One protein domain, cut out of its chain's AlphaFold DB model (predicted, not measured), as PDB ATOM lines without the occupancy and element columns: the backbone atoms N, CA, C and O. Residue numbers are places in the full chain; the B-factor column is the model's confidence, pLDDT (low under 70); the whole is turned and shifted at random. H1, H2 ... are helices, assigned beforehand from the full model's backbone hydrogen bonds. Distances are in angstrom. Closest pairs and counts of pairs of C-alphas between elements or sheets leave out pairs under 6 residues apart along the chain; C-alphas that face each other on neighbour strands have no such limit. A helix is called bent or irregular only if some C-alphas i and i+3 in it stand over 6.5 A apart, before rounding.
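This is residues 54 to 109 of the 299 residues of the protein "TonB-dependent receptor SusC" of termite gut metagenome (UniProt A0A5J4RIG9). One long helix, H1, makes a rod, and the rest of the printed part folds back along it as a loose second strip: beyond the last turn of H1 a loop leads to the short helix H2, an open stretch with no named element, residues 88 to 100, then returns along the length of H1, and the short helix H3 packs on the first turns of H1. H2 and H3 sit toward opposite ends of the rod, and the first and last printed residues, Lys 54 and Asp 109, come back to the same end, their C-alphas 6.8 A apart. The printed part has 56 residues with three named helices, in the order H1, H2, H3, and no named strand; the class is all helix. The whole is loose, with a radius of gyration of the C-alphas of 13.1 A, and the C-alphas span 39 by 19 by 15 A.

H1, residues 54 to 71, is the longest helix, with 18 residues. H2, residues 82 to 87, follows it after a short link of 10 residues. H1 and H2 are near each other, with 5 pairs of C-alphas within 10 A, but they only just fail to touch: their closest C-alphas are 8.0 A apart. H3, residues 101 to 106, follows H2 after a long link of 13 residues, and H2 and H3 are apart. H3 touches H1 with 4 pairs of C-alphas within 8 A, and H1 touches H3 with residues 54 to 58 alone. The closest C-alphas of the two are those of Lys 54 and Ile 104, 5.6 A apart. The lines of H1 and H3 stand at a shallow tilt of 28 degrees, and the two run opposite ways. In H1, H2 and H3 every backbone O i to N i+4 pair is within hydrogen-bond range.

H1 begins at C-alpha 54, at (142.354, 155.036, 105.500), and ends at C-alpha 71, at (152.847, 158.161, 128.562), with 25.5 A from first to last C-alpha. H2 runs from Leu 82 to Gln 87 and is 8.7 A long from first to last C-alpha. H3 runs from Asp 101 to Lys 106, has the same length of 8.7 A, and ends at C-alpha 106, at (134.689, 150.526, 105.303). H1, H2 and H3 are not bent.

The outline is a rod. The two C-alphas farthest apart are those of Ser 79 and Ser 108, at 39.9 A, while the first and last printed C-alphas, those of Lys 54 and Asp 109, are 6.8 A apart. The link from H2 to H3, residues 88 to 100, is long, and its C-alphas lie 6 to 15 A from the mean of the C-alphas. The printed part has no cut. The mean pLDDT of the printed part is 93.9, and no printed residue is under 70.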
ATOM      1  N   LYS A  54     141.860 156.363 105.094       95.62
ATOM      2  CA  LYS A  54     142.354 155.036 105.500       95.62
ATOM      3  C   LYS A  54     143.790 155.073 106.012       95.62
ATOM      4  O   LYS A  54     144.091 154.489 107.050       95.62
ATOM      5  N   GLU A  55     144.668 155.770 105.300       94.81
ATOM      6  CA  GLU A  55     146.066 155.954 105.698       94.81
ATOM      7  C   GLU A  55     146.136 156.728 107.010       94.81
ATOM      8  O   GLU A  55     146.785 156.292 107.954       94.81
ATOM      9  N   TRP A  56     145.362 157.810 107.118       95.00
ATOM     10  CA  TRP A  56     145.277 158.599 108.337       95.00
ATOM     11  C   TRP A  56     144.788 157.769 109.536       95.00
ATOM     12  O   TRP A  56     145.320 157.923 110.632       95.00
ATOM     13  N   MET A  57     143.813 156.868 109.359       95.81
ATOM     14  CA  MET A  57     143.324 155.980 110.425       95.81
ATOM     15  C   MET A  57     144.389 154.968 110.866       95.81
ATOM     16  O   MET A  57     144.565 154.760 112.068       95.81
ATOM     17  N   ASN A  58     145.126 154.378 109.917       96.06
ATOM     18  CA  ASN A  58     146.252 153.490 110.219       96.06
ATOM     19  C   ASN A  58     147.341 154.226 111.006       96.06
ATOM     20  O   ASN A  58     147.737 153.785 112.086       96.06
ATOM     21  N   GLU A  59     147.761 155.394 110.522       95.31
ATOM     22  CA  GLU A  59     148.762 156.220 111.198       95.31
ATOM     23  C   GLU A  59     148.267 156.715 112.558       95.31
ATOM     24  O   GLU A  59     149.028 156.777 113.522       95.31
ATOM     25  N   LYS A  60     146.967 156.992 112.702       94.31
ATOM     26  CA  LYS A  60     146.379 157.346 113.995       94.31
ATOM     27  C   LYS A  60     146.431 156.181 114.981       94.31
ATOM     28  O   LYS A  60     146.675 156.432 116.164       94.31
ATOM     29  N   ASN A  61     146.229 154.939 114.541       96.44
ATOM     30  CA  ASN A  61     146.403 153.757 115.389       96.44
ATOM     31  C   ASN A  61     147.861 153.612 115.845       96.44
ATOM     32  O   ASN A  61     148.102 153.468 117.044       96.44
ATOM     33  N   VAL A  62     148.822 153.732 114.920       96.25
ATOM     34  CA  VAL A  62     150.264 153.677 115.223       96.25
ATOM     35  C   VAL A  62     150.655 154.777 116.211       96.25
ATOM     36  O   VAL A  62     151.214 154.491 117.268       96.25
ATOM     37  N   ALA A  63     150.289 156.027 115.924       94.88
ATOM     38  CA  ALA A  63     150.608 157.171 116.771       94.88
ATOM     39  C   ALA A  63     149.940 157.090 118.151       94.88
ATOM     40  O   ALA A  63     150.521 157.513 119.145       94.88
ATOM     41  N   SER A  64     148.719 156.550 118.243       94.62
ATOM     42  CA  SER A  64     148.028 156.405 119.533       94.62
ATOM     43  C   SER A  64     148.649 155.304 120.391       94.62
ATOM     44  O   SER A  64     148.692 155.450 121.612       94.62
ATOM     45  N   TRP A  65     149.146 154.230 119.772       95.25
ATOM     46  CA  TRP A  65     149.916 153.197 120.462       95.25
ATOM     47  C   TRP A  65     151.247 153.742 120.981       95.25
ATOM     48  O   TRP A  65     151.532 153.622 122.170       95.25
ATOM     49  N   ASP A  66     152.015 154.406 120.117       95.38
ATOM     50  CA  ASP A  66     153.305 155.003 120.468       95.38
ATOM     51  C   ASP A  66     153.165 156.051 121.586       95.38
ATOM     52  O   ASP A  66     153.880 156.006 122.587       95.38
ATOM     53  N   TYR A  67     152.151 156.919 121.489       94.56
ATOM     54  CA  TYR A  67     151.833 157.888 122.538       94.56
ATOM     55  C   TYR A  67     151.441 157.213 123.858       94.56
ATOM     56  O   TYR A  67     151.878 157.643 124.923       94.56
ATOM     57  N   TRP A  68     150.649 156.134 123.819       95.50
ATOM     58  CA  TRP A  68     150.313 155.385 125.031       95.50
ATOM     59  C   TRP A  68     151.551 154.720 125.650       95.50
ATOM     60  O   TRP A  68     151.690 154.745 126.872       95.50
ATOM     61  N   MET A  69     152.473 154.186 124.841       95.50
ATOM     62  CA  MET A  69     153.754 153.655 125.322       95.50
ATOM     63  C   MET A  69     154.608 154.738 125.990       95.50
ATOM     64  O   MET A  69     155.140 154.507 127.076       95.50
ATOM     65  N   PHE A  70     154.704 155.913 125.362       95.25
ATOM     66  CA  PHE A  70     155.415 157.077 125.892       95.25
ATOM     67  C   PHE A  70     154.846 157.524 127.245       95.25
ATOM     68  O   PHE A  70     155.578 157.586 128.230       95.25
ATOM     69  N   GLU A  71     153.532 157.744 127.328       95.19
ATOM     70  CA  GLU A  71     152.847 158.161 128.562       95.19
ATOM     71  C   GLU A  71     152.957 157.127 129.695       95.19
ATOM     72  O   GLU A  71     152.806 157.468 130.870       95.19
ATOM     73  N   ASN A  72     153.224 155.861 129.362       95.69
ATOM     74  CA  ASN A  72     153.395 154.769 130.317       95.69
ATOM     75  C   ASN A  72     154.860 154.404 130.599       95.69
ATOM     76  O   ASN A  72     155.086 153.395 131.265       95.69
ATOM     77  N   ASP A  73     155.836 155.208 130.157       95.25
ATOM     78  CA  ASP A  73     157.280 154.980 130.327       95.25
ATOM     79  C   ASP A  73     157.754 153.598 129.828       95.25
ATOM     80  O   ASP A  73     158.655 152.985 130.412       95.25
ATOM     81  N   ILE A  74     157.144 153.074 128.763       95.25
ATOM     82  CA  ILE A  74     157.532 151.787 128.170       95.25
ATOM     83  C   ILE A  74     158.769 151.996 127.288       95.25
ATOM     84  O   ILE A  74     158.889 153.009 126.598       95.25
ATOM     85  N   THR A  75     159.715 151.053 127.289       89.62
ATOM     86  CA  THR A  75     160.890 151.088 126.394       89.62
ATOM     87  C   THR A  75     160.455 151.246 124.922       89.62
ATOM     88  O   THR A  75     159.567 150.511 124.488       89.62
ATOM     89  N   PRO A  76     161.054 152.167 124.133       91.06
ATOM     90  CA  PRO A  76     162.305 152.907 124.374       91.06
ATOM     91  C   PRO A  76     162.180 154.225 125.161       91.06
ATOM     92  O   PRO A  76     163.200 154.849 125.442       91.06
ATOM     93  N   TYR A  77     160.973 154.658 125.521       93.88
ATOM     94  CA  TYR A  77     160.731 155.947 126.183       93.88
ATOM     95  C   TYR A  77     161.006 155.926 127.689       93.88
ATOM     96  O   TYR A  77     161.267 156.967 128.288       93.88
ATOM     97  N   GLY A  78     160.991 154.738 128.295       93.62
ATOM     98  CA  GLY A  78     161.316 154.543 129.702       93.62
ATOM     99  C   GLY A  78     161.723 153.109 130.038       93.62
ATOM    100  O   GLY A  78     162.207 152.358 129.186       93.62
ATOM    101  N   SER A  79     161.559 152.745 131.310       94.00
ATOM    102  CA  SER A  79     162.054 151.489 131.887       94.00
ATOM    103  C   SER A  79     160.975 150.446 132.202       94.00
ATOM    104  O   SER A  79     161.326 149.380 132.708       94.00
ATOM    105  N   ARG A  80     159.685 150.731 131.978       93.62
ATOM    106  CA  ARG A  80     158.585 149.799 132.296       93.62
ATOM    107  C   ARG A  80     158.411 148.757 131.190       93.62
ATOM    108  O   ARG A  80     158.633 149.057 130.014       93.62
ATOM    109  N   SER A  81     158.008 147.537 131.556       93.12
ATOM    110  CA  SER A  81     157.655 146.503 130.571       93.12
ATOM    111  C   SER A  81     156.236 146.712 130.039       93.12
ATOM    112  O   SER A  81     155.397 147.348 130.684       93.12
ATOM    113  N   LEU A  82     155.957 146.153 128.859       92.88
ATOM    114  CA  LEU A  82     154.629 146.223 128.259       92.88
ATOM    115  C   LEU A  82     153.578 145.524 129.134       92.88
ATOM    116  O   LEU A  82     152.493 146.059 129.340       92.88
ATOM    117  N   GLU A  83     153.907 144.359 129.690       93.00
ATOM    118  CA  GLU A  83     152.998 143.581 130.536       93.00
ATOM    119  C   GLU A  83     152.602 144.354 131.797       93.00
ATOM    120  O   GLU A  83     151.424 144.384 132.163       93.00
ATOM    121  N   GLU A  84     153.572 145.015 132.439       91.94
ATOM    122  CA  GLU A  84     153.327 145.839 133.622       91.94
ATOM    123  C   GLU A  84     152.412 147.023 133.288       91.94
ATOM    124  O   GLU A  84     151.443 147.279 134.003       91.94
ATOM    125  N   ALA A  85     152.680 147.720 132.180       92.94
ATOM    126  CA  ALA A  85     151.882 148.862 131.750       92.94
ATOM    127  C   ALA A  85     150.451 148.473 131.336       92.94
ATOM    128  O   ALA A  85     149.519 149.233 131.597       92.94
ATOM    129  N   MET A  86     150.249 147.291 130.739       92.25
ATOM    130  CA  MET A  86     148.910 146.794 130.394       92.25
ATOM    131  C   MET A  86     148.084 146.430 131.635       92.25
ATOM    132  O   MET A  86     146.875 146.662 131.664       92.25
ATOM    133  N   GLN A  87     148.711 145.878 132.677       92.69
ATOM    134  CA  GLN A  87     148.013 145.562 133.929       92.69
ATOM    135  C   GLN A  87     147.779 146.809 134.792       92.69
ATOM    136  O   GLN A  87     146.692 146.982 135.345       92.69
ATOM    137  N   PHE A  88     148.778 147.691 134.877       93.19
ATOM    138  CA  PHE A  88     148.788 148.870 135.743       93.19
ATOM    139  C   PHE A  88     149.287 150.110 134.976       93.19
ATOM    140  O   PHE A  88     150.443 150.518 135.135       93.19
ATOM    141  N   PRO A  89     148.449 150.741 134.135       93.56
ATOM    142  CA  PRO A  89     148.850 151.938 133.397       93.56
ATOM    143  C   PRO A  89     149.221 153.083 134.352       93.56
ATOM    144  O   PRO A  89     148.534 153.322 135.347       93.56
ATOM    145  N   LYS A  90     150.301 153.815 134.046       92.06
ATOM    146  CA  LYS A  90     150.900 154.871 134.891       92.06
ATOM    147  C   LYS A  90     149.896 155.966 135.245       92.06
ATOM    148  O   LYS A  90     149.857 156.440 136.376       92.06
ATOM    149  N   ASN A  91     149.085 156.357 134.269       89.56
ATOM    150  CA  ASN A  91     148.041 157.372 134.399       89.56
ATOM    151  C   ASN A  91     146.641 156.767 134.640       89.56
ATOM    152  O   ASN A  91     145.651 157.494 134.613       89.56
ATOM    153  N   GLY A  92     146.537 155.448 134.849       91.62
ATOM    154  CA  GLY A  92     145.265 154.744 135.029       91.62
ATOM    155  C   GLY A  92     144.445 154.537 133.747       91.62
ATOM    156  O   GLY A  92     143.356 153.969 133.819       91.62
ATOM    157  N   VAL A  93     144.938 154.964 132.576       91.69
ATOM    158  CA  VAL A  93     144.210 154.882 131.301       91.69
ATOM    159  C   VAL A  93     144.662 153.663 130.498       91.69
ATOM    160  O   VAL A  93     145.805 153.572 130.049       91.69
ATOM    161  N   GLN A  94     143.738 152.726 130.288       93.38
ATOM    162  CA  GLN A  94     143.959 151.551 129.444       93.38
ATOM    163  C   GLN A  94     144.066 151.929 127.964       93.38
ATOM    164  O   GLN A  94     143.367 152.834 127.498       93.38
ATOM    165  N   TYR A  95     144.916 151.215 127.220       92.94
ATOM    166  CA  TYR A  95     145.013 151.428 125.780       92.94
ATOM    167  C   TYR A  95     143.692 151.061 125.104       92.94
ATOM    168  O   TYR A  95     143.149 149.971 125.296       92.94
ATOM    169  N   LYS A  96     143.194 151.974 124.272       91.75
ATOM    170  CA  LYS A  96     142.050 151.745 123.399       91.75
ATOM    171  C   LYS A  96     142.493 152.009 121.972       91.75
ATOM    172  O   LYS A  96     142.911 153.122 121.661       91.75
ATOM    173  N   LEU A  97     142.354 150.997 121.119       93.69
ATOM    174  CA  LEU A  97     142.577 151.142 119.688       93.69
ATOM    175  C   LEU A  97     141.585 152.181 119.124       93.69
ATOM    176  O   LEU A  97     140.378 152.000 119.316       93.69
ATOM    177  N   PRO A  98     142.060 153.263 118.475       93.62
ATOM    178  CA  PRO A  98     141.178 154.282 117.912       93.62
ATOM    179  C   PRO A  98     140.229 153.748 116.838       93.62
ATOM    180  O   PRO A  98     139.042 154.064 116.889       93.62
ATOM    181  N   TYR A  99     140.743 152.937 115.908       95.69
ATOM    182  CA  TYR A  99     139.993 152.392 114.777       95.69
ATOM    183  C   TYR A  99     140.237 150.894 114.612       95.69
ATOM    184  O   TYR A  99     141.379 150.441 114.582       95.69
ATOM    185  N   THR A 100     139.167 150.124 114.469       96.44
ATOM    186  CA  THR A 100     139.218 148.696 114.134       96.44
ATOM    187  C   THR A 100     139.482 148.476 112.645       96.44
ATOM    188  O   THR A 100     139.130 149.314 111.815       96.44
ATOM    189  N   ASP A 101     140.008 147.304 112.282       95.56
ATOM    190  CA  ASP A 101     140.248 146.938 110.877       95.56
ATOM    191  C   ASP A 101     138.974 147.058 110.025       95.56
ATOM    192  O   ASP A 101     139.005 147.583 108.914       95.56
ATOM    193  N   SER A 102     137.815 146.669 110.575       95.62
ATOM    194  CA  SER A 102     136.534 146.780 109.864       95.62
ATOM    195  C   SER A 102     136.113 148.231 109.606       95.62
ATOM    196  O   SER A 102     135.485 148.504 108.583       95.62
ATOM    197  N   GLU A 103     136.429 149.162 110.512       94.75
ATOM    198  CA  GLU A 103     136.167 150.592 110.306       94.75
ATOM    199  C   GLU A 103     137.077 151.163 109.216       94.75
ATOM    200  O   GLU A 103     136.601 151.906 108.360       94.75
ATOM    201  N   ILE A 104     138.354 150.768 109.194       95.12
ATOM    202  CA  ILE A 104     139.326 151.204 108.178       95.12
ATOM    203  C   ILE A 104     138.950 150.659 106.795       95.12
ATOM    204  O   ILE A 104     138.965 151.394 105.808       95.12
ATOM    205  N   GLU A 105     138.554 149.388 106.701       94.44
ATOM    206  CA  GLU A 105     138.127 148.780 105.437       94.44
ATOM    207  C   GLU A 105     136.906 149.487 104.836       94.44
ATOM    208  O   GLU A 105     136.864 149.727 103.622       94.44
ATOM    209  N   LYS A 106     135.943 149.859 105.689       94.69
ATOM    210  CA  LYS A 106     134.689 150.526 105.303       94.69
ATOM    211  C   LYS A 106     134.822 152.035 105.097       94.69
ATOM    212  O   LYS A 106     133.885 152.634 104.569       94.69
ATOM    213  N   ALA A 107     135.927 152.650 105.510       92.81
ATOM    214  CA  ALA A 107     136.126 154.085 105.358       92.81
ATOM    215  C   ALA A 107     136.145 154.497 103.874       92.81
ATOM    216  O   ALA A 107     136.656 153.774 103.015       92.81
ATOM    217  N   SER A 108     135.582 155.669 103.578       90.62
ATOM    218  CA  SER A 108     135.751 156.341 102.287       90.62
ATOM    219  C   SER A 108     137.121 157.033 102.220       90.62
ATOM    220  O   SER A 108     137.964 156.834 103.094       90.62
ATOM    221  N   ASP A 109     137.350 157.868 101.206       89.06
ATOM    222  CA  ASP A 109     138.603 158.627 101.064       89.06
ATOM    223  C   ASP A 109     138.733 159.788 102.073       89.06
ATOM    224  O   ASP A 109     139.828 160.323 102.266       89.06
TER     225      ASP A 109